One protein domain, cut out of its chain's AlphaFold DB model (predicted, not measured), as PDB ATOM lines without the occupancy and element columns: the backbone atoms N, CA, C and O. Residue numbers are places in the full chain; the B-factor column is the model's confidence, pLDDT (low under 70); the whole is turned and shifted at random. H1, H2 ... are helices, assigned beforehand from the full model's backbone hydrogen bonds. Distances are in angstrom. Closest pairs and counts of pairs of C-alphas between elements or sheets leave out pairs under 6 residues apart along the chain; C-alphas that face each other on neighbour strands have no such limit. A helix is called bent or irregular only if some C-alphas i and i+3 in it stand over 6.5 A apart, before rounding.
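This is residues 585 to 620 and 640 to 776 of the 781 residues of an uncharacterized protein of Planoprotostelium fungivorum (UniProt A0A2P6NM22). The chain is wound as a solenoid of stacked helix pairs in two layers, with H2, H4, H6, H8 and H10 in one row and H3, H5, H7, H9 and H11 in the other. Short H1 lies at one end of the stack, and at the other end residues 764 to 776, of which 764 to 775 belong to H11, stick out. The printed part has 173 residues with eleven named helices, H1 to H11 in order, and no named strand; its class is all helix. It is elongated, spanning 65 by 41 by 26 A, and only just compact, close to loose, with a radius of gyration of the C-alphas of 18.7 A.

H1 is residues 585 to 588, with C-alpha 585 at (282.238, 289.831, 323.848). H2 is residues 591 to 599, and H3 is residues 603 to 620, 26.3 A long. H4 is residues 640 to 651, H5 655 to 665, H6 672 to 682 with C-alpha 672 at (287.770, 313.659, 333.510), and H7 685 to 694. H8 is residues 704 to 711, H9 715 to 723 and H10 733 to 743. H11, the longest, is residues 746 to 775, 42.8 A, ending with C-alpha 775 at (288.506, 345.489, 358.896). H3 and H5 are irregular, only just: C-alphas 608 and 611, and 658 and 661, are 6.7 A apart.

H1 touches no helix but is near H3, the closest C-alphas, of Cys 588 and Ile 609, being 6.6 A apart. H2 and H3 form a hairpin, closest at the C-alphas of Leu 594 and Ala 606, 5.4 A. H4, with residues 645 to 649 alone, only just touches H2, with 3 pairs of C-alphas within 8 A, closest at Ile 595 and Ile 645, 7.1 A. H4 and H5 touch only at the corner, closest at the C-alphas of Phe 649 and Thr 655, 5.3 A. H5, H6 and H7 are an up and down bundle, each running against the one before. H6 touches H8 the same way at a shallow tilt of 12 degrees, closest at the C-alphas of His 677 and Ala 705, 5.4 A. H11, with residues 747 to 755 alone, touches H9 at 7 degrees, closest at the C-alphas of Glu 715 and Ile 748, 5.8 A. H10 and H11 form a hairpin. Every O i to N i+4 pair is within hydrogen-bond range in H2, H6, H7, H8, H9 and H11; the counts are 12 of 14 in H3, 7 of 8 in H4, 6 of 7 in H10, and 3 of 7 in H5, where 7 of 8 O i to N i+3 pairs are within range; H1 is too short for such a pair.

The two C-alphas farthest apart, of Thr 585 and Tyr 776, are 66.7 A apart. Residues 621 to 639 are not printed, and C-alphas 620 and 640 are 23.8 A apart across the cut. Of the links printed whole, none is long. The mean pLDDT of the printed part is 75.9; residues 613 to 620, 640 to 655, 668 to 671 and 758 to 776 are under 70.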
ATOM      1  N   THR A 585     282.468 288.412 323.558       87.62
ATOM      2  CA  THR A 585     282.238 289.831 323.848       87.62
ATOM      3  C   THR A 585     282.105 290.164 325.350       87.62
ATOM      4  O   THR A 585     282.679 291.171 325.772       87.62
ATOM      5  N   PRO A 586     281.447 289.356 326.210       88.00
ATOM      6  CA  PRO A 586     281.368 289.635 327.649       88.00
ATOM      7  C   PRO A 586     282.731 289.754 328.345       88.00
ATOM      8  O   PRO A 586     282.881 290.516 329.304       88.00
ATOM      9  N   PHE A 587     283.749 289.047 327.849       85.94
ATOM     10  CA  PHE A 587     285.114 289.112 328.375       85.94
ATOM     11  C   PHE A 587     285.832 290.414 327.976       85.94
ATOM     12  O   PHE A 587     286.781 290.825 328.650       85.94
ATOM     13  N   CYS A 588     285.330 291.097 326.943       86.06
ATOM     14  CA  CYS A 588     285.852 292.348 326.402       86.06
ATOM     15  C   CYS A 588     285.321 293.605 327.119       86.06
ATOM     16  O   CYS A 588     285.847 294.693 326.892       86.06
ATOM     17  N   TYR A 589     284.312 293.506 327.994       84.69
ATOM     18  CA  TYR A 589     283.683 294.661 328.665       84.69
ATOM     19  C   TYR A 589     284.505 295.229 329.831       84.69
ATOM     20  O   TYR A 589     284.073 295.258 330.988       84.69
ATOM     21  N   ASN A 590     285.714 295.694 329.532       79.75
ATOM     22  CA  ASN A 590     286.560 296.433 330.457       79.75
ATOM     23  C   ASN A 590     287.353 297.528 329.719       79.75
ATOM     24  O   ASN A 590     287.513 297.499 328.497       79.75
ATOM     25  N   PHE A 591     287.845 298.511 330.474       71.62
ATOM     26  CA  PHE A 591     288.542 299.665 329.902       71.62
ATOM     27  C   PHE A 591     289.845 299.259 329.191       71.62
ATOM     28  O   PHE A 591     290.166 299.792 328.134       71.62
ATOM     29  N   GLN A 592     290.564 298.258 329.710       75.88
ATOM     30  CA  GLN A 592     291.799 297.743 329.109       75.88
ATOM     31  C   GLN A 592     291.572 297.164 327.703       75.88
ATOM     32  O   GLN A 592     292.391 297.370 326.812       75.88
ATOM     33  N   MET A 593     290.450 296.490 327.474       82.50
ATOM     34  CA  MET A 593     290.094 295.919 326.176       82.50
ATOM     35  C   MET A 593     289.681 296.982 325.169       82.50
ATOM     36  O   MET A 593     290.089 296.900 324.012       82.50
ATOM     37  N   LEU A 594     288.973 298.028 325.608       80.06
ATOM     38  CA  LEU A 594     288.710 299.197 324.764       80.06
ATOM     39  C   LEU A 594     290.023 299.841 324.288       80.06
ATOM     40  O   LEU A 594     290.157 300.202 323.119       80.06
ATOM     41  N   ILE A 595     291.009 299.943 325.181       71.94
ATOM     42  CA  ILE A 595     292.339 300.478 324.868       71.94
ATOM     43  C   ILE A 595     293.060 299.599 323.845       71.94
ATOM     44  O   ILE A 595     293.598 300.110 322.864       71.94
ATOM     45  N   ILE A 596     293.078 298.284 324.069       80.75
ATOM     46  CA  ILE A 596     293.745 297.332 323.175       80.75
ATOM     47  C   ILE A 596     293.102 297.366 321.786       80.75
ATOM     48  O   ILE A 596     293.817 297.507 320.794       80.75
ATOM     49  N   ALA A 597     291.768 297.338 321.713       83.81
ATOM     50  CA  ALA A 597     291.026 297.457 320.460       83.81
ATOM     51  C   ALA A 597     291.330 298.781 319.743       83.81
ATOM     52  O   ALA A 597     291.603 298.789 318.546       83.81
ATOM     53  N   THR A 598     291.372 299.894 320.480       75.88
ATOM     54  CA  THR A 598     291.707 301.218 319.940       75.88
ATOM     55  C   THR A 598     293.111 301.256 319.342       75.88
ATOM     56  O   THR A 598     293.283 301.677 318.199       75.88
ATOM     57  N   ARG A 599     294.122 300.789 320.087       77.25
ATOM     58  CA  ARG A 599     295.526 300.782 319.640       77.25
ATOM     59  C   ARG A 599     295.741 299.890 318.429       77.25
ATOM     60  O   ARG A 599     296.481 300.247 317.518       77.25
ATOM     61  N   ALA A 600     295.044 298.762 318.404       81.38
ATOM     62  CA  ALA A 600     295.023 297.857 317.270       81.38
ATOM     63  C   ALA A 600     294.179 298.395 316.093       81.38
ATOM     64  O   ALA A 600     294.145 297.790 315.032       81.38
ATOM     65  N   LYS A 601     293.493 299.535 316.233       82.81
ATOM     66  CA  LYS A 601     292.541 300.054 315.237       82.81
ATOM     67  C   LYS A 601     291.414 299.063 314.902       82.81
ATOM     68  O   LYS A 601     290.871 299.077 313.800       82.81
ATOM     69  N   PHE A 602     291.028 298.225 315.867       86.62
ATOM     70  CA  PHE A 602     289.902 297.302 315.756       86.62
ATOM     71  C   PHE A 602     288.589 298.017 316.092       86.62
ATOM     72  O   PHE A 602     288.060 297.931 317.203       86.62
ATOM     73  N   ARG A 603     288.075 298.747 315.103       83.75
ATOM     74  CA  ARG A 603     286.929 299.641 315.262       83.75
ATOM     75  C   ARG A 603     285.666 298.945 315.755       83.75
ATOM     76  O   ARG A 603     285.057 299.420 316.707       83.75
ATOM     77  N   GLU A 604     285.300 297.827 315.141       87.50
ATOM     78  CA  GLU A 604     284.044 297.130 315.423       87.50
ATOM     79  C   GLU A 604     283.980 296.663 316.883       87.50
ATOM     80  O   GLU A 604     282.955 296.795 317.548       87.50
ATOM     81  N   LEU A 605     285.107 296.180 317.416       87.25
ATOM     82  CA  LEU A 605     285.199 295.753 318.807       87.25
ATOM     83  C   LEU A 605     285.179 296.950 319.773       87.25
ATOM     84  O   LEU A 605     284.539 296.887 320.821       87.25
ATOM     85  N   ALA A 606     285.841 298.056 319.428       82.94
ATOM     86  CA  ALA A 606     285.822 299.268 320.246       82.94
ATOM     87  C   ALA A 606     284.408 299.882 320.337       82.94
ATOM     88  O   ALA A 606     283.965 300.246 321.430       82.94
ATOM     89  N   GLU A 607     283.677 299.927 319.217       82.62
ATOM     90  CA  GLU A 607     282.273 300.363 319.144       82.62
ATOM     91  C   GLU A 607     281.338 299.457 319.959       82.62
ATOM     92  O   GLU A 607     280.366 299.938 320.538       82.62
ATOM     93  N   LEU A 608     281.656 298.164 320.065       84.88
ATOM     94  CA  LEU A 608     280.897 297.201 320.861       84.88
ATOM     95  C   LEU A 608     281.134 297.362 322.375       84.88
ATOM     96  O   LEU A 608     280.201 297.239 323.170       84.88
ATOM     97  N   ILE A 609     282.372 297.658 322.790       83.38
ATOM     98  CA  ILE A 609     282.756 297.776 324.209       83.38
ATOM     99  C   ILE A 609     282.321 299.122 324.815       83.38
ATOM    100  O   ILE A 609     281.851 299.161 325.957       83.38
ATOM    101  N   ALA A 610     282.482 300.233 324.089       75.75
ATOM    102  CA  ALA A 610     282.308 301.583 324.639       75.75
ATOM    103  C   ALA A 610     280.915 301.855 325.269       75.75
ATOM    104  O   ALA A 610     280.861 302.390 326.385       75.75
ATOM    105  N   PRO A 611     279.782 301.445 324.660       72.62
ATOM    106  CA  PRO A 611     278.458 301.628 325.262       72.62
ATOM    107  C   PRO A 611     278.291 300.870 326.586       72.62
ATOM    108  O   PRO A 611     277.665 301.370 327.520       72.62
ATOM    109  N   GLN A 612     278.893 299.684 326.702       77.12
ATOM    110  CA  GLN A 612     278.763 298.820 327.880       77.12
ATOM    111  C   GLN A 612     279.561 299.349 329.075       77.12
ATOM    112  O   GLN A 612     279.120 299.246 330.221       77.12
ATOM    113  N   LEU A 613     280.701 299.997 328.817       68.81
ATOM    114  CA  LEU A 613     281.453 300.712 329.851       68.81
ATOM    115  C   LEU A 613     280.664 301.896 330.412       68.81
ATOM    116  O   LEU A 613     280.671 302.112 331.621       68.81
ATOM    117  N   THR A 614     279.931 302.610 329.553       59.44
ATOM    118  CA  THR A 614     279.061 303.725 329.965       59.44
ATOM    119  C   THR A 614     277.990 303.243 330.950       59.44
ATOM    120  O   THR A 614     277.814 303.838 332.013       59.44
ATOM    121  N   ALA A 615     277.322 302.121 330.654       51.53
ATOM    122  CA  ALA A 615     276.301 301.548 331.534       51.53
ATOM    123  C   ALA A 615     276.869 301.145 332.905       51.53
ATOM    124  O   ALA A 615     276.248 301.396 333.938       51.53
ATOM    125  N   ARG A 616     278.079 300.576 332.923       57.78
ATOM    126  CA  ARG A 616     278.737 300.104 334.146       57.78
ATOM    127  C   ARG A 616     279.212 301.249 335.046       57.78
ATOM    128  O   ARG A 616     278.927 301.228 336.238       57.78
ATOM    129  N   ILE A 617     279.830 302.283 334.468       55.25
ATOM    130  CA  ILE A 617     280.259 303.494 335.194       55.25
ATOM    131  C   ILE A 617     279.050 304.226 335.810       55.25
ATOM    132  O   ILE A 617     279.121 304.700 336.941       55.25
ATOM    133  N   THR A 618     277.923 304.284 335.093       42.91
ATOM    134  CA  THR A 618     276.688 304.930 335.585       42.91
ATOM    135  C   THR A 618     276.031 304.143 336.729       42.91
ATOM    136  O   THR A 618     275.488 304.729 337.667       42.91
ATOM    137  N   TYR A 619     276.086 302.808 336.683       43.50
ATOM    138  CA  TYR A 619     275.557 301.947 337.744       43.50
ATOM    139  C   TYR A 619     276.374 302.067 339.038       43.50
ATOM    140  O   TYR A 619     275.814 302.163 340.125       43.50
ATOM    141  N   GLU A 620     277.702 302.132 338.922       44.19
ATOM    142  CA  GLU A 620     278.598 302.292 340.071       44.19
ATOM    143  C   GLU A 620     278.473 303.683 340.718       44.19
ATOM    144  O   GLU A 620     278.534 303.785 341.939       44.19
ATOM    145  N   SER A 640     299.975 307.703 334.924       42.41
ATOM    146  CA  SER A 640     300.868 307.914 333.780       42.41
ATOM    147  C   SER A 640     300.526 307.061 332.553       42.41
ATOM    148  O   SER A 640     300.570 307.568 331.431       42.41
ATOM    149  N   ARG A 641     300.144 305.785 332.729       42.78
ATOM    150  CA  ARG A 641     299.770 304.906 331.607       42.78
ATOM    151  C   ARG A 641     298.393 305.265 331.060       42.78
ATOM    152  O   ARG A 641     298.267 305.396 329.851       42.78
ATOM    153  N   ALA A 642     297.394 305.496 331.914       44.44
ATOM    154  CA  ALA A 642     296.052 305.893 331.471       44.44
ATOM    155  C   ALA A 642     296.037 307.261 330.750       44.44
ATOM    156  O   ALA A 642     295.327 307.411 329.758       44.44
ATOM    157  N   MET A 643     296.865 308.223 331.190       43.00
ATOM    158  CA  MET A 643     297.108 309.487 330.472       43.00
ATOM    159  C   MET A 643     297.724 309.251 329.093       43.00
ATOM    160  O   MET A 643     297.159 309.703 328.102       43.00
ATOM    161  N   ALA A 644     298.835 308.508 329.003       45.69
ATOM    162  CA  ALA A 644     299.470 308.198 327.717       45.69
ATOM    163  C   ALA A 644     298.496 307.506 326.746       45.69
ATOM    164  O   ALA A 644     298.529 307.745 325.548       45.69
ATOM    165  N   ILE A 645     297.586 306.695 327.284       52.91
ATOM    166  CA  ILE A 645     296.601 305.925 326.534       52.91
ATOM    167  C   ILE A 645     295.427 306.774 326.027       52.91
ATOM    168  O   ILE A 645     295.003 306.578 324.896       52.91
ATOM    169  N   LEU A 646     294.884 307.714 326.811       54.97
ATOM    170  CA  LEU A 646     293.816 308.615 326.337       54.97
ATOM    171  C   LEU A 646     294.338 309.640 325.325       54.97
ATOM    172  O   LEU A 646     293.601 310.075 324.444       54.97
ATOM    173  N   LEU A 647     295.623 309.976 325.392       56.28
ATOM    174  CA  LEU A 647     296.280 310.770 324.361       56.28
ATOM    175  C   LEU A 647     296.333 310.031 323.008       56.28
ATOM    176  O   LEU A 647     296.149 310.682 321.981       56.28
ATOM    177  N   ASP A 648     296.436 308.694 322.997       56.78
ATOM    178  CA  ASP A 648     296.316 307.887 321.767       56.78
ATOM    179  C   ASP A 648     294.910 308.021 321.126       56.78
ATOM    180  O   ASP A 648     294.779 307.997 319.898       56.78
ATOM    181  N   PHE A 649     293.847 308.218 321.928       63.03
ATOM    182  CA  PHE A 649     292.484 308.474 321.416       63.03
ATOM    183  C   PHE A 649     292.395 309.820 320.692       63.03
ATOM    184  O   PHE A 649     291.598 309.966 319.768       63.03
ATOM    185  N   ALA A 650     293.191 310.806 321.103       59.28
ATOM    186  CA  ALA A 650     293.194 312.126 320.485       59.28
ATOM    187  C   ALA A 650     293.887 312.145 319.122       59.28
ATOM    188  O   ALA A 650     293.496 312.910 318.242       59.28
ATOM    189  N   GLU A 651     294.915 311.311 318.955       58.59
ATOM    190  CA  GLU A 651     295.631 311.138 317.689       58.59
ATOM    191  C   GLU A 651     294.814 310.301 316.692       58.59
ATOM    192  O   GLU A 651     294.850 310.534 315.482       58.59
ATOM    193  N   CYS A 652     294.004 309.368 317.198       60.59
ATOM    194  CA  CYS A 652     293.063 308.587 316.406       60.59
ATOM    195  C   CYS A 652     291.698 309.290 316.346       60.59
ATOM    196  O   CYS A 652     290.781 308.935 317.077       60.59
ATOM    197  N   GLY A 653     291.530 310.265 315.445       58.19
ATOM    198  CA  GLY A 653     290.329 311.120 315.365       58.19
ATOM    199  C   GLY A 653     288.955 310.424 315.260       58.19
ATOM    200  O   GLY A 653     287.942 311.086 315.453       58.19
ATOM    201  N   TRP A 654     288.894 309.114 314.994       62.75
ATOM    202  CA  TRP A 654     287.667 308.303 315.038       62.75
ATOM    203  C   TRP A 654     287.349 307.776 316.447       62.75
ATOM    204  O   TRP A 654     286.187 307.620 316.810       62.75
ATOM    205  N   THR A 655     288.362 307.545 317.283       66.31
ATOM    206  CA  THR A 655     288.190 307.001 318.633       66.31
ATOM    207  C   THR A 655     287.668 308.042 319.619       66.31
ATOM    208  O   THR A 655     287.028 307.694 320.609       66.31
ATOM    209  N   ILE A 656     287.877 309.333 319.345       71.06
ATOM    210  CA  ILE A 656     287.343 310.406 320.189       71.06
ATOM    211  C   ILE A 656     285.804 310.396 320.237       71.06
ATOM    212  O   ILE A 656     285.217 310.754 321.255       71.06
ATOM    213  N   GLU A 657     285.135 309.917 319.182       72.94
ATOM    214  CA  GLU A 657     283.671 309.800 319.138       72.94
ATOM    215  C   GLU A 657     283.149 308.740 320.114       72.94
ATOM    216  O   GLU A 657     282.064 308.895 320.672       72.94
ATOM    217  N   LEU A 658     283.958 307.721 320.424       73.88
ATOM    218  CA  LEU A 658     283.632 306.713 321.438       73.88
ATOM    219  C   LEU A 658     283.607 307.294 322.858       73.88
ATOM    220  O   LEU A 658     283.030 306.682 323.755       73.88
ATOM    221  N   LEU A 659     284.190 308.481 323.074       74.06
ATOM    222  CA  LEU A 659     284.085 309.196 324.346       74.06
ATOM    223  C   LEU A 659     282.757 309.945 324.479       74.06
ATOM    224  O   LEU A 659     282.372 310.287 325.594       74.06
ATOM    225  N   GLN A 660     282.024 310.187 323.387       81.31
ATOM    226  CA  GLN A 660     280.778 310.949 323.428       81.31
ATOM    227  C   GLN A 660     279.729 310.337 324.375       81.31
ATOM    228  O   GLN A 660     279.214 311.091 325.200       81.31
ATOM    229  N   PRO A 661     279.422 309.023 324.346       72.94
ATOM    230  CA  PRO A 661     278.468 308.425 325.286       72.94
ATOM    231  C   PRO A 661     278.918 308.552 326.748       72.94
ATOM    232  O   PRO A 661     278.105 308.838 327.627       72.94
ATOM    233  N   ILE A 662     280.226 308.426 326.998       72.69
ATOM    234  CA  ILE A 662     280.825 308.576 328.331       72.69
ATOM    235  C   ILE A 662     280.656 310.020 328.824       72.69
ATOM    236  O   ILE A 662     280.227 310.249 329.954       72.69
ATOM    237  N   ILE A 663     280.928 311.003 327.962       78.25
ATOM    238  CA  ILE A 663     280.762 312.429 328.271       78.25
ATOM    239  C   ILE A 663     279.280 312.779 328.477       78.25
ATOM    240  O   ILE A 663     278.946 313.550 329.377       78.25
ATOM    241  N   GLN A 664     278.375 312.203 327.680       79.75
ATOM    242  CA  GLN A 664     276.927 312.395 327.818       79.75
ATOM    243  C   GLN A 664     276.391 311.877 329.155       79.75
ATOM    244  O   GLN A 664     275.513 312.526 329.730       79.75
ATOM    245  N   ALA A 665     276.924 310.754 329.644       72.88
ATOM    246  CA  ALA A 665     276.580 310.206 330.954       72.88
ATOM    247  C   ALA A 665     277.034 311.118 332.109       72.88
ATOM    248  O   ALA A 665     276.404 311.128 333.162       72.88
ATOM    249  N   GLY A 666     278.077 311.928 331.900       73.12
ATOM    250  CA  GLY A 666     278.531 312.940 332.855       73.12
ATOM    251  C   GLY A 666     279.060 312.405 334.195       73.12
ATOM    252  O   GLY A 666     278.757 313.006 335.228       73.12
ATOM    253  N   PRO A 667     279.825 311.297 334.248       71.19
ATOM    254  CA  PRO A 667     280.227 310.725 335.525       71.19
ATOM    255  C   PRO A 667     281.238 311.633 336.251       71.19
ATOM    256  O   PRO A 667     282.132 312.241 335.648       71.19
ATOM    257  N   LYS A 668     281.120 311.724 337.581       66.94
ATOM    258  CA  LYS A 668     282.095 312.416 338.438       66.94
ATOM    259  C   LYS A 668     283.288 311.492 338.683       66.94
ATOM    260  O   LYS A 668     283.321 310.777 339.675       66.94
ATOM    261  N   THR A 669     284.255 311.483 337.766       66.06
ATOM    262  CA  THR A 669     285.450 310.630 337.878       66.06
ATOM    263  C   THR A 669     286.734 311.450 337.869       66.06
ATOM    264  O   THR A 669     286.800 312.535 337.291       66.06
ATOM    265  N   THR A 670     287.792 310.904 338.463       63.22
ATOM    266  CA  THR A 670     289.146 311.479 338.421       63.22
ATOM    267  C   THR A 670     289.777 311.425 337.021       63.22
ATOM    268  O   THR A 670     290.739 312.141 336.754       63.22
ATOM    269  N   PHE A 671     289.210 310.644 336.090       68.12
ATOM    270  CA  PHE A 671     289.674 310.528 334.701       68.12
ATOM    271  C   PHE A 671     289.214 311.677 333.796       68.12
ATOM    272  O   PHE A 671     289.671 311.782 332.656       68.12
ATOM    273  N   ASN A 672     288.344 312.563 334.290       75.44
ATOM    274  CA  ASN A 672     287.770 313.659 333.510       75.44
ATOM    275  C   ASN A 672     288.846 314.620 332.965       75.44
ATOM    276  O   ASN A 672     288.705 315.123 331.852       75.44
ATOM    277  N   ASN A 673     289.956 314.806 333.689       79.31
ATOM    278  CA  ASN A 673     291.098 315.605 333.226       79.31
ATOM    279  C   ASN A 673     291.809 314.948 332.029       79.31
ATOM    280  O   ASN A 673     292.158 315.618 331.060       79.31
ATOM    281  N   SER A 674     291.987 313.627 332.052       77.75
ATOM    282  CA  SER A 674     292.622 312.893 330.950       77.75
ATOM    283  C   SER A 674     291.748 312.895 329.690       77.75
ATOM    284  O   SER A 674     292.258 313.029 328.579       77.75
ATOM    285  N   ILE A 675     290.422 312.811 329.857       78.38
ATOM    286  CA  ILE A 675     289.453 312.977 328.760       78.38
ATOM    287  C   ILE A 675     289.528 314.405 328.203       78.38
ATOM    288  O   ILE A 675     289.527 314.577 326.985       78.38
ATOM    289  N   LEU A 676     289.660 315.421 329.067       85.69
ATOM    290  CA  LEU A 676     289.795 316.817 328.648       85.69
ATOM    291  C   LEU A 676     291.018 317.007 327.748       85.69
ATOM    292  O   LEU A 676     290.887 317.573 326.666       85.69
ATOM    293  N   HIS A 677     292.181 316.488 328.150       84.31
ATOM    294  CA  HIS A 677     293.389 316.523 327.322       84.31
ATOM    295  C   HIS A 677     293.178 315.853 325.964       84.31
ATOM    296  O   HIS A 677     293.546 316.418 324.935       84.31
ATOM    297  N   ALA A 678     292.530 314.685 325.937       81.31
ATOM    298  CA  ALA A 678     292.262 313.985 324.687       81.31
ATOM    299  C   ALA A 678     291.336 314.790 323.755       81.31
ATOM    300  O   ALA A 678     291.617 314.962 322.566       81.31
ATOM    301  N   VAL A 679     290.258 315.355 324.304       84.69
ATOM    302  CA  VAL A 679     289.311 316.197 323.564       84.69
ATOM    303  C   VAL A 679     290.001 317.457 323.044       84.69
ATOM    304  O   VAL A 679     289.912 317.744 321.849       84.69
ATOM    305  N   VAL A 680     290.762 318.158 323.888       87.06
ATOM    306  CA  VAL A 680     291.520 319.349 323.486       87.06
ATOM    307  C   VAL A 680     292.522 319.005 322.389       87.06
ATOM    308  O   VAL A 680     292.560 319.691 321.367       87.06
ATOM    309  N   ARG A 681     293.291 317.918 322.523       85.25
ATOM    310  CA  ARG A 681     294.269 317.485 321.514       85.25
ATOM    311  C   ARG A 681     293.613 317.080 320.188       85.25
ATOM    312  O   ARG A 681     294.141 317.451 319.142       85.25
ATOM    313  N   SER A 682     292.433 316.466 320.215       82.06
ATOM    314  CA  SER A 682     291.684 316.117 318.996       82.06
ATOM    315  C   SER A 682     291.085 317.323 318.256       82.06
ATOM    316  O   SER A 682     290.815 317.238 317.061       82.06
ATOM    317  N   GLY A 683     290.864 318.456 318.935       85.94
ATOM    318  CA  GLY A 683     290.222 319.625 318.322       85.94
ATOM    319  C   GLY A 683     288.689 319.551 318.231       85.94
ATOM    320  O   GLY A 683     288.080 320.420 317.615       85.94
ATOM    321  N   ARG A 684     288.044 318.566 318.873       87.00
ATOM    322  CA  ARG A 684     286.578 318.404 318.924       87.00
ATOM    323  C   ARG A 684     285.893 319.394 319.876       87.00
ATOM    324  O   ARG A 684     285.692 319.119 321.061       87.00
ATOM    325  N   THR A 685     285.547 320.577 319.365       89.38
ATOM    326  CA  THR A 685     284.885 321.653 320.134       89.38
ATOM    327  C   THR A 685     283.471 321.277 320.579       89.38
ATOM    328  O   THR A 685     283.017 321.719 321.635       89.38
ATOM    329  N   ASP A 686     282.792 320.415 319.825       88.31
ATOM    330  CA  ASP A 686     281.499 319.821 320.158       88.31
ATOM    331  C   ASP A 686     281.558 319.000 321.454       88.31
ATOM    332  O   ASP A 686     280.750 319.218 322.362       88.31
ATOM    333  N   LEU A 687     282.557 318.121 321.582       86.75
ATOM    334  CA  LEU A 687     282.772 317.318 322.786       86.75
ATOM    335  C   LEU A 687     283.209 318.181 323.967       86.75
ATOM    336  O   LEU A 687     282.722 317.974 325.076       86.75
ATOM    337  N   LEU A 688     284.049 319.194 323.741       89.94
ATOM    338  CA  LEU A 688     284.472 320.113 324.799       89.94
ATOM    339  C   LEU A 688     283.286 320.894 325.389       89.94
ATOM    340  O   LEU A 688     283.148 320.988 326.607       89.94
ATOM    341  N   ARG A 689     282.378 321.398 324.541       90.69
ATOM    342  CA  ARG A 689     281.132 322.050 324.991       90.69
ATOM    343  C   ARG A 689     280.232 321.092 325.763       90.69
ATOM    344  O   ARG A 689     279.513 321.517 326.665       90.69
ATOM    345  N   LEU A 690     280.221 319.815 325.387       87.19
ATOM    346  CA  LEU A 690     279.441 318.798 326.081       87.19
ATOM    347  C   LEU A 690     280.040 318.483 327.455       87.19
ATOM    348  O   LEU A 690     279.293 318.434 328.431       87.19
ATOM    349  N   MET A 691     281.369 318.364 327.540       87.88
ATOM    350  CA  MET A 691     282.091 318.210 328.803       87.88
ATOM    351  C   MET A 691     281.812 319.381 329.740       87.88
ATOM    352  O   MET A 691     281.424 319.140 330.874       87.88
ATOM    353  N   ASP A 692     281.918 320.628 329.272       86.50
ATOM    354  CA  ASP A 692     281.678 321.831 330.093       86.50
ATOM    355  C   ASP A 692     280.262 321.864 330.702       86.50
ATOM    356  O   ASP A 692     280.043 322.385 331.793       86.50
ATOM    357  N   ARG A 693     279.287 321.241 330.027       85.81
ATOM    358  CA  ARG A 693     277.895 321.156 330.495       85.81
ATOM    359  C   ARG A 693     277.606 319.965 331.403       85.81
ATOM    360  O   ARG A 693     276.664 320.036 332.189       85.81
ATOM    361  N   LYS A 694     278.300 318.842 331.211       83.00
ATOM    362  CA  LYS A 694     277.915 317.536 331.778       83.00
ATOM    363  C   LYS A 694     278.929 316.959 332.751       83.00
ATOM    364  O   LYS A 694     278.567 316.083 333.525       83.00
ATOM    365  N   MET A 695     280.169 317.430 332.729       81.00
ATOM    366  CA  MET A 695     281.266 316.860 333.495       81.00
ATOM    367  C   MET A 695     281.959 317.927 334.325       81.00
ATOM    368  O   MET A 695     282.140 319.064 333.899       81.00
ATOM    369  N   TRP A 696     282.411 317.528 335.508       79.81
ATOM    370  CA  TRP A 696     283.371 318.318 336.262       79.81
ATOM    371  C   TRP A 696     284.790 317.915 335.849       79.81
ATOM    372  O   TRP A 696     285.115 316.729 335.869       79.81
ATOM    373  N   PHE A 697     285.624 318.877 335.469       81.19
ATOM    374  CA  PHE A 697     287.038 318.677 335.144       81.19
ATOM    375  C   PHE A 697     287.854 319.862 335.651       81.19
ATOM    376  O   PHE A 697     287.314 320.933 335.897       81.19
ATOM    377  N   SER A 698     289.164 319.687 335.751       78.94
ATOM    378  CA  SER A 698     290.127 320.770 335.945       78.94
ATOM    379  C   SER A 698     291.094 320.780 334.764       78.94
ATOM    380  O   SER A 698     291.367 319.730 334.185       78.94
ATOM    381  N   SER A 699     291.656 321.937 334.415       76.81
ATOM    382  CA  SER A 699     292.679 322.018 333.358       76.81
ATOM    383  C   SER A 699     294.042 321.428 333.783       76.81
ATOM    384  O   SER A 699     295.013 321.613 333.053       76.81
ATOM    385  N   GLY A 700     294.106 320.737 334.929       76.50
ATOM    386  CA  GLY A 700     295.322 320.262 335.590       76.50
ATOM    387  C   GLY A 700     295.909 321.283 336.578       76.50
ATOM    388  O   GLY A 700     295.400 322.399 336.709       76.50
ATOM    389  N   GLU A 701     296.949 320.890 337.324       77.38
ATOM    390  CA  GLU A 701     297.563 321.716 338.385       77.38
ATOM    391  C   GLU A 701     298.256 322.970 337.838       77.38
ATOM    392  O   GLU A 701     298.476 323.930 338.577       77.38
ATOM    393  N   LYS A 702     298.593 322.975 336.546       82.62
ATOM    394  CA  LYS A 702     299.290 324.064 335.858       82.62
ATOM    395  C   LYS A 702     298.519 324.599 334.656       82.62
ATOM    396  O   LYS A 702     299.106 325.287 333.821       82.62
ATOM    397  N   ASN A 703     297.221 324.314 334.562       87.38
ATOM    398  CA  ASN A 703     296.414 324.624 333.382       87.38
ATOM    399  C   ASN A 703     296.993 324.003 332.087       87.38
ATOM    400  O   ASN A 703     296.966 324.608 331.016       87.38
ATOM    401  N   GLU A 704     297.504 322.775 332.175       87.62
ATOM    402  CA  GLU A 704     298.140 322.037 331.085       87.62
ATOM    403  C   GLU A 704     297.224 321.890 329.859       87.62
ATOM    404  O   GLU A 704     297.680 322.087 328.734       87.62
ATOM    405  N   ALA A 705     295.933 321.594 330.051       86.62
ATOM    406  CA  ALA A 705     294.988 321.459 328.935       86.62
ATOM    407  C   ALA A 705     294.756 322.794 328.197       86.62
ATOM    408  O   ALA A 705     294.647 322.823 326.970       86.62
ATOM    409  N   LEU A 706     294.732 323.919 328.919       90.94
ATOM    410  CA  LEU A 706     294.654 325.254 328.323       90.94
ATOM    411  C   LEU A 706     295.938 325.608 327.562       90.94
ATOM    412  O   LEU A 706     295.864 326.068 326.422       90.94
ATOM    413  N   LEU A 707     297.111 325.350 328.148       89.69
ATOM    414  CA  LEU A 707     298.402 325.549 327.478       89.69
ATOM    415  C   LEU A 707     298.509 324.713 326.196       89.69
ATOM    416  O   LEU A 707     299.017 325.190 325.181       89.69
ATOM    417  N   GLU A 708     297.967 323.498 326.207       89.94
ATOM    418  CA  GLU A 708     297.894 322.627 325.038       89.94
ATOM    419  C   GLU A 708     296.982 323.190 323.933       89.94
ATOM    420  O   GLU A 708     297.352 323.169 322.755       89.94
ATOM    421  N   ALA A 709     295.828 323.765 324.286       91.50
ATOM    422  CA  ALA A 709     294.954 324.447 323.329       91.50
ATOM    423  C   ALA A 709     295.632 325.681 322.699       91.50
ATOM    424  O   ALA A 709     295.524 325.895 321.486       91.50
ATOM    425  N   ILE A 710     296.366 326.458 323.506       90.62
ATOM    426  CA  ILE A 710     297.134 327.636 323.067       90.62
ATOM    427  C   ILE A 710     298.266 327.217 322.125       90.62
ATOM    428  O   ILE A 710     298.383 327.755 321.021       90.62
ATOM    429  N   GLY A 711     299.068 326.224 322.521       88.44
ATOM    430  CA  GLY A 711     300.167 325.693 321.712       88.44
ATOM    431  C   GLY A 711     299.685 325.103 320.384       88.44
ATOM    432  O   GLY A 711     300.329 325.291 319.352       88.44
ATOM    433  N   GLY A 712     298.509 324.469 320.387       86.50
ATOM    434  CA  GLY A 712     297.836 323.960 319.191       86.50
ATOM    435  C   GLY A 712     297.114 325.017 318.347       86.50
ATOM    436  O   GLY A 712     296.546 324.655 317.319       86.50
ATOM    437  N   ARG A 713     297.109 326.295 318.758       91.06
ATOM    438  CA  ARG A 713     296.399 327.415 318.104       91.06
ATOM    439  C   ARG A 713     294.897 327.168 317.904       91.06
ATOM    440  O   ARG A 713     294.316 327.563 316.895       91.06
ATOM    441  N   LYS A 714     294.250 326.503 318.862       91.00
ATOM    442  CA  LYS A 714     292.831 326.117 318.790       91.00
ATOM    443  C   LYS A 714     291.945 327.205 319.389       91.00
ATOM    444  O   LYS A 714     291.463 327.070 320.508       91.00
ATOM    445  N   GLU A 715     291.741 328.285 318.637       92.12
ATOM    446  CA  GLU A 715     291.106 329.527 319.114       92.12
ATOM    447  C   GLU A 715     289.752 329.305 319.807       92.12
ATOM    448  O   GLU A 715     289.547 329.779 320.922       92.12
ATOM    449  N   GLU A 716     288.846 328.530 319.195       92.81
ATOM    450  CA  GLU A 716     287.523 328.244 319.777       92.81
ATOM    451  C   GLU A 716     287.625 327.423 321.074       92.81
ATOM    452  O   GLU A 716     286.855 327.635 322.008       92.81
ATOM    453  N   MET A 717     288.593 326.507 321.171       92.94
ATOM    454  CA  MET A 717     288.806 325.733 322.397       92.94
ATOM    455  C   MET A 717     289.365 326.594 323.519       92.94
ATOM    456  O   MET A 717     288.899 326.477 324.647       92.94
ATOM    457  N   VAL A 718     290.320 327.477 323.212       92.62
ATOM    458  CA  VAL A 718     290.838 328.455 324.176       92.62
ATOM    459  C   VAL A 718     289.695 329.327 324.696       92.62
ATOM    460  O   VAL A 718     289.573 329.512 325.901       92.62
ATOM    461  N   GLU A 719     288.803 329.788 323.815       92.50
ATOM    462  CA  GLU A 719     287.621 330.568 324.203       92.50
ATOM    463  C   GLU A 719     286.695 329.796 325.160       92.50
ATOM    464  O   GLU A 719     286.261 330.346 326.172       92.50
ATOM    465  N   ILE A 720     286.411 328.518 324.876       91.81
ATOM    466  CA  ILE A 720     285.570 327.674 325.741       91.81
ATOM    467  C   ILE A 720     286.246 327.427 327.096       91.81
ATOM    468  O   ILE A 720     285.600 327.577 328.130       91.81
ATOM    469  N   LEU A 721     287.537 327.082 327.107       91.44
ATOM    470  CA  LEU A 721     288.284 326.789 328.334       91.44
ATOM    471  C   LEU A 721     288.418 328.031 329.225       91.44
ATOM    472  O   LEU A 721     288.183 327.937 330.425       91.44
ATOM    473  N   CYS A 722     288.730 329.197 328.654       89.12
ATOM    474  CA  CYS A 722     288.852 330.441 329.418       89.12
ATOM    475  C   CYS A 722     287.524 330.900 330.032       89.12
ATOM    476  O   CYS A 722     287.522 331.498 331.104       89.12
ATOM    477  N   ARG A 723     286.393 330.605 329.381       89.31
ATOM    478  CA  ARG A 723     285.054 330.918 329.907       89.31
ATOM    479  C   ARG A 723     284.492 329.845 330.835       89.31
ATOM    480  O   ARG A 723     283.440 330.064 331.443       89.31
ATOM    481  N   SER A 724     285.149 328.693 330.932       86.88
ATOM    482  CA  SER A 724     284.691 327.604 331.782       86.88
ATOM    483  C   SER A 724     284.859 327.968 333.253       86.88
ATOM    484  O   SER A 724     285.925 328.388 333.699       86.88
ATOM    485  N   LYS A 725     283.805 327.761 334.049       83.88
ATOM    486  CA  LYS A 725     283.836 328.026 335.498       83.88
ATOM    487  C   LYS A 725     284.712 327.039 336.266       83.88
ATOM    488  O   LYS A 725     284.991 327.265 337.441       83.88
ATOM    489  N   THR A 726     285.080 325.927 335.639       81.62
ATOM    490  CA  THR A 726     285.859 324.864 336.273       81.62
ATOM    491  C   THR A 726     287.368 325.089 336.147       81.62
ATOM    492  O   THR A 726     288.141 324.464 336.871       81.62
ATOM    493  N   ILE A 727     287.801 326.008 335.275       84.12
ATOM    494  CA  ILE A 727     289.212 326.313 335.031       84.12
ATOM    495  C   ILE A 727     289.592 327.597 335.757       84.12
ATOM    496  O   ILE A 727     289.041 328.669 335.515       84.12
ATOM    497  N   ASN A 728     290.578 327.495 336.647       83.38
ATOM    498  CA  ASN A 728     291.091 328.652 337.357       83.38
ATOM    499  C   ASN A 728     292.250 329.297 336.587       83.38
ATOM    500  O   ASN A 728     293.406 328.891 336.722       83.38
ATOM    501  N   LEU A 729     291.951 330.356 335.834       83.00
ATOM    502  CA  LEU A 729     292.940 331.109 335.057       83.00
ATOM    503  C   LEU A 729     294.021 331.790 335.906       83.00
ATOM    504  O   LEU A 729     295.057 332.164 335.368       83.00
ATOM    505  N   SER A 730     293.829 331.968 337.217       80.44
ATOM    506  CA  SER A 730     294.887 332.553 338.050       80.44
ATOM    507  C   SER A 730     296.060 331.608 338.288       80.44
ATOM    508  O   SER A 730     297.127 332.040 338.720       80.44
ATOM    509  N   VAL A 731     295.850 330.310 338.079       80.31
ATOM    510  CA  VAL A 731     296.885 329.294 338.240       80.31
ATOM    511  C   VAL A 731     297.810 329.346 337.027       80.31
ATOM    512  O   VAL A 731     297.357 329.342 335.887       80.31
ATOM    513  N   ASN A 732     299.118 329.396 337.275       82.88
ATOM    514  CA  ASN A 732     300.146 329.361 336.233       82.88
ATOM    515  C   ASN A 732     300.033 330.469 335.156       82.88
ATOM    516  O   ASN A 732     300.403 330.277 333.997       82.88
ATOM    517  N   TRP A 733     299.535 331.654 335.532       83.06
ATOM    518  CA  TRP A 733     299.408 332.789 334.607       83.06
ATOM    519  C   TRP A 733     300.748 333.189 333.962       83.06
ATOM    520  O   TRP A 733     300.787 333.593 332.799       83.06
ATOM    521  N   GLU A 734     301.844 333.029 334.708       82.69
ATOM    522  CA  GLU A 734     303.213 333.308 334.260       82.69
ATOM    523  C   GLU A 734     303.634 332.474 333.040       82.69
ATOM    524  O   GLU A 734     304.487 332.924 332.281       82.69
ATOM    525  N   GLU A 735     303.027 331.303 332.809       86.50
ATOM    526  CA  GLU A 735     303.259 330.485 331.610       86.50
ATOM    527  C   GLU A 735     302.188 330.711 330.526       86.50
ATOM    528  O   GLU A 735     302.505 330.671 329.334       86.50
ATOM    529  N   ILE A 736     300.939 331.014 330.908       87.00
ATOM    530  CA  ILE A 736     299.823 331.247 329.971       87.00
ATOM    531  C   ILE A 736     300.061 332.490 329.105       87.00
ATOM    532  O   ILE A 736     299.870 332.439 327.889       87.00
ATOM    533  N   GLU A 737     300.494 333.605 329.700       86.19
ATOM    534  CA  GLU A 737     300.698 334.870 328.981       86.19
ATOM    535  C   GLU A 737     301.826 334.770 327.927       86.19
ATOM    536  O   GLU A 737     301.579 335.080 326.755       86.19
ATOM    537  N   PRO A 738     303.026 334.241 328.247       86.31
ATOM    538  CA  PRO A 738     304.043 333.960 327.236       86.31
ATOM    539  C   PRO A 738     303.601 332.931 326.188       86.31
ATOM    540  O   PRO A 738     303.925 333.087 325.007       86.31
ATOM    541  N   ALA A 739     302.846 331.894 326.576       88.12
ATOM    542  CA  ALA A 739     302.324 330.906 325.631       88.12
ATOM    543  C   ALA A 739     301.372 331.557 324.615       88.12
ATOM    544  O   ALA A 739     301.511 331.331 323.412       88.12
ATOM    545  N   ALA A 740     300.475 332.439 325.068       87.62
ATOM    546  CA  ALA A 740     299.567 333.189 324.206       87.62
ATOM    547  C   ALA A 740     300.330 334.051 323.192       87.62
ATOM    548  O   ALA A 740     300.075 333.970 321.989       87.62
ATOM    549  N   LEU A 741     301.328 334.808 323.659       86.25
ATOM    550  CA  LEU A 741     302.166 335.662 322.810       86.25
ATOM    551  C   LEU A 741     303.001 334.849 321.808       86.25
ATOM    552  O   LEU A 741     303.174 335.254 320.658       86.25
ATOM    553  N   SER A 742     303.492 333.676 322.212       87.06
ATOM    554  CA  SER A 742     304.267 332.785 321.339       87.06
ATOM    555  C   SER A 742     303.411 332.027 320.312       87.06
ATOM    556  O   SER A 742     303.936 331.610 319.275       87.06
ATOM    557  N   SER A 743     302.095 331.909 320.540       85.94
ATOM    558  CA  SER A 743     301.158 331.253 319.617       85.94
ATOM    559  C   SER A 743     301.049 331.964 318.261       85.94
ATOM    560  O   SER A 743     300.776 331.308 317.254       85.94
ATOM    561  N   LYS A 744     301.315 333.281 318.211       84.19
ATOM    562  CA  LYS A 744     301.127 334.162 317.041       84.19
ATOM    563  C   LYS A 744     299.686 334.209 316.499       84.19
ATOM    564  O   LYS A 744     299.502 334.524 315.326       84.19
ATOM    565  N   SER A 745     298.679 333.870 317.310       88.38
ATOM    566  CA  SER A 745     297.267 334.121 316.986       88.38
ATOM    567  C   SER A 745     296.800 335.372 317.725       88.38
ATOM    568  O   SER A 745     296.716 335.376 318.955       88.38
ATOM    569  N   ASP A 746     296.468 336.421 316.969       87.31
ATOM    570  CA  ASP A 746     295.951 337.681 317.521       87.31
ATOM    571  C   ASP A 746     294.667 337.450 318.327       87.31
ATOM    572  O   ASP A 746     294.473 338.051 319.382       87.31
ATOM    573  N   ARG A 747     293.830 336.500 317.890       89.25
ATOM    574  CA  ARG A 747     292.587 336.146 318.577       89.25
ATOM    575  C   ARG A 747     292.828 335.443 319.912       89.25
ATOM    576  O   ARG A 747     292.123 335.725 320.874       89.25
ATOM    577  N   ILE A 748     293.826 334.561 320.011       90.12
ATOM    578  CA  ILE A 748     294.196 333.932 321.294       90.12
ATOM    579  C   ILE A 748     294.734 334.981 322.271       90.12
ATOM    580  O   ILE A 748     294.377 334.962 323.449       90.12
ATOM    581  N   ILE A 749     295.556 335.913 321.780       87.81
ATOM    582  CA  ILE A 749     296.084 337.021 322.585       87.81
ATOM    583  C   ILE A 749     294.937 337.898 323.096       87.81
ATOM    584  O   ILE A 749     294.913 338.241 324.278       87.81
ATOM    585  N   GLU A 750     293.965 338.221 322.241       88.75
ATOM    586  CA  GLU A 750     292.780 338.995 322.614       88.75
ATOM    587  C   GLU A 750     291.935 338.277 323.678       88.75
ATOM    588  O   GLU A 750     291.646 338.867 324.719       88.75
ATOM    589  N   ILE A 751     291.608 336.993 323.475       88.62
ATOM    590  CA  ILE A 751     290.826 336.189 324.431       88.62
ATOM    591  C   ILE A 751     291.506 336.166 325.804       88.62
ATOM    592  O   ILE A 751     290.863 336.436 326.818       88.62
ATOM    593  N   ILE A 752     292.810 335.880 325.848       87.56
ATOM    594  CA  ILE A 752     293.553 335.798 327.110       87.56
ATOM    595  C   ILE A 752     293.676 337.175 327.765       87.56
ATOM    596  O   ILE A 752     293.547 337.272 328.980       87.56
ATOM    597  N   SER A 753     293.845 338.248 326.993       84.25
ATOM    598  CA  SER A 753     293.915 339.607 327.547       84.25
ATOM    599  C   SER A 753     292.593 340.029 328.197       84.25
ATOM    600  O   SER A 753     292.594 340.556 329.309       84.25
ATOM    601  N   ILE A 754     291.460 339.751 327.543       84.19
ATOM    602  CA  ILE A 754     290.123 340.089 328.053       84.19
ATOM    603  C   ILE A 754     289.801 339.284 329.320       84.19
ATOM    604  O   ILE A 754     289.422 339.858 330.344       84.19
ATOM    605  N   GLU A 755     289.971 337.963 329.272       81.19
ATOM    606  CA  GLU A 755     289.619 337.077 330.389       81.19
ATOM    607  C   GLU A 755     290.628 337.188 331.549       81.19
ATOM    608  O   GLU A 755     290.258 337.116 332.724       81.19
ATOM    609  N   GLY A 756     291.899 337.469 331.246       72.25
ATOM    610  CA  GLY A 756     292.947 337.756 332.227       72.25
ATOM    611  C   GLY A 756     292.681 339.018 333.041       72.25
ATOM    612  O   GLY A 756     292.818 339.010 334.268       72.25
ATOM    613  N   ASP A 757     292.235 340.092 332.388       71.81
ATOM    614  CA  ASP A 757     291.861 341.336 333.063       71.81
ATOM    615  C   ASP A 757     290.620 341.165 333.947       71.81
ATOM    616  O   ASP A 757     290.556 341.733 335.043       71.81
ATOM    617  N   LEU A 758     289.642 340.367 333.510       67.88
ATOM    618  CA  LEU A 758     288.467 340.025 334.316       67.88
ATOM    619  C   LEU A 758     288.852 339.182 335.535       67.88
ATOM    620  O   LEU A 758     288.414 339.485 336.648       67.88
ATOM    621  N   SER A 759     289.730 338.193 335.358       65.56
ATOM    622  CA  SER A 759     290.249 337.358 336.444       65.56
ATOM    623  C   SER A 759     291.021 338.188 337.478       65.56
ATOM    624  O   SER A 759     290.689 338.154 338.667       65.56
ATOM    625  N   ARG A 760     291.954 339.048 337.042       66.81
ATOM    626  CA  ARG A 760     292.720 339.953 337.924       66.81
ATOM    627  C   ARG A 760     291.820 340.951 338.658       66.81
ATOM    628  O   ARG A 760     291.998 341.176 339.855       66.81
ATOM    629  N   LYS A 761     290.808 341.517 337.987       65.19
ATOM    630  CA  LYS A 761     289.810 342.392 338.633       65.19
ATOM    631  C   LYS A 761     288.958 341.635 339.653       65.19
ATOM    632  O   LYS A 761     288.692 342.179 340.724       65.19
ATOM    633  N   SER A 762     288.575 340.390 339.366       61.47
ATOM    634  CA  SER A 762     287.817 339.546 340.298       61.47
ATOM    635  C   SER A 762     288.627 339.201 341.553       61.47
ATOM    636  O   SER A 762     288.096 339.289 342.659       61.47
ATOM    637  N   GLN A 763     289.929 338.925 341.411       59.91
ATOM    638  CA  GLN A 763     290.835 338.694 342.539       59.91
ATOM    639  C   GLN A 763     291.061 339.958 343.364       59.91
ATOM    640  O   GLN A 763     290.985 339.903 344.588       59.91
ATOM    641  N   CYS A 764     291.255 341.114 342.723       57.00
ATOM    642  CA  CYS A 764     291.334 342.396 343.424       57.00
ATOM    643  C   CYS A 764     290.053 342.695 344.215       57.00
ATOM    644  O   CYS A 764     290.139 343.128 345.363       57.00
ATOM    645  N   LEU A 765     288.871 342.417 343.652       56.69
ATOM    646  CA  LEU A 765     287.584 342.564 344.342       56.69
ATOM    647  C   LEU A 765     287.400 341.543 345.474       56.69
ATOM    648  O   LEU A 765     286.874 341.901 346.526       56.69
ATOM    649  N   GLY A 766     287.860 340.303 345.295       55.22
ATOM    650  CA  GLY A 766     287.870 339.264 346.328       55.22
ATOM    651  C   GLY A 766     288.782 339.621 347.505       55.22
ATOM    652  O   GLY A 766     288.350 339.553 348.654       55.22
ATOM    653  N   CYS A 767     289.994 340.107 347.228       54.03
ATOM    654  CA  CYS A 767     290.925 340.624 348.231       54.03
ATOM    655  C   CYS A 767     290.376 341.868 348.940       54.03
ATOM    656  O   CYS A 767     290.537 341.991 350.153       54.03
ATOM    657  N   LEU A 768     289.681 342.761 348.227       48.47
ATOM    658  CA  LEU A 768     288.977 343.904 348.820       48.47
ATOM    659  C   LEU A 768     287.834 343.453 349.734       48.47
ATOM    660  O   LEU A 768     287.713 343.974 350.837       48.47
ATOM    661  N   ARG A 769     287.039 342.455 349.332       49.28
ATOM    662  CA  ARG A 769     285.977 341.873 350.173       49.28
ATOM    663  C   ARG A 769     286.536 341.183 351.413       49.28
ATOM    664  O   ARG A 769     286.020 341.411 352.502       49.28
ATOM    665  N   ALA A 770     287.606 340.404 351.268       51.50
ATOM    666  CA  ALA A 770     288.286 339.751 352.385       51.50
ATOM    667  C   ALA A 770     288.896 340.786 353.348       51.50
ATOM    668  O   ALA A 770     288.705 340.698 354.560       51.50
ATOM    669  N   SER A 771     289.527 341.836 352.813       50.69
ATOM    670  CA  SER A 771     290.090 342.938 353.605       50.69
ATOM    671  C   SER A 771     289.010 343.760 354.312       50.69
ATOM    672  O   SER A 771     289.193 344.145 355.464       50.69
ATOM    673  N   LEU A 772     287.859 343.991 353.670       47.16
ATOM    674  CA  LEU A 772     286.708 344.664 354.281       47.16
ATOM    675  C   LEU A 772     286.050 343.802 355.370       47.16
ATOM    676  O   LEU A 772     285.689 344.337 356.415       47.16
ATOM    677  N   SER A 773     285.972 342.480 355.178       49.91
ATOM    678  CA  SER A 773     285.454 341.548 356.192       49.91
ATOM    679  C   SER A 773     286.349 341.444 357.433       49.91
ATOM    680  O   SER A 773     285.845 341.273 358.538       49.91
ATOM    681  N   TYR A 774     287.665 341.627 357.273       48.81
ATOM    682  CA  TYR A 774     288.618 341.671 358.385       48.81
ATOM    683  C   TYR A 774     288.683 343.040 359.079       48.81
ATOM    684  O   TYR A 774     288.986 343.106 360.268       48.81
ATOM    685  N   ALA A 775     288.412 344.132 358.358       44.59
ATOM    686  CA  ALA A 775     288.506 345.489 358.896       44.59
ATOM    687  C   ALA A 775     287.242 345.952 359.646       44.59
ATOM    688  O   ALA A 775     287.352 346.790 360.539       44.59
ATOM    689  N   TYR A 776     286.059 345.418 359.317       39.97
ATOM    690  CA  TYR A 776     284.795 345.810 359.951       39.97
ATOM    691  C   TYR A 776     283.873 344.606 360.210       39.97
ATOM    692  O   TYR A 776     282.917 344.392 359.465       39.97
TER     693      TYR A 776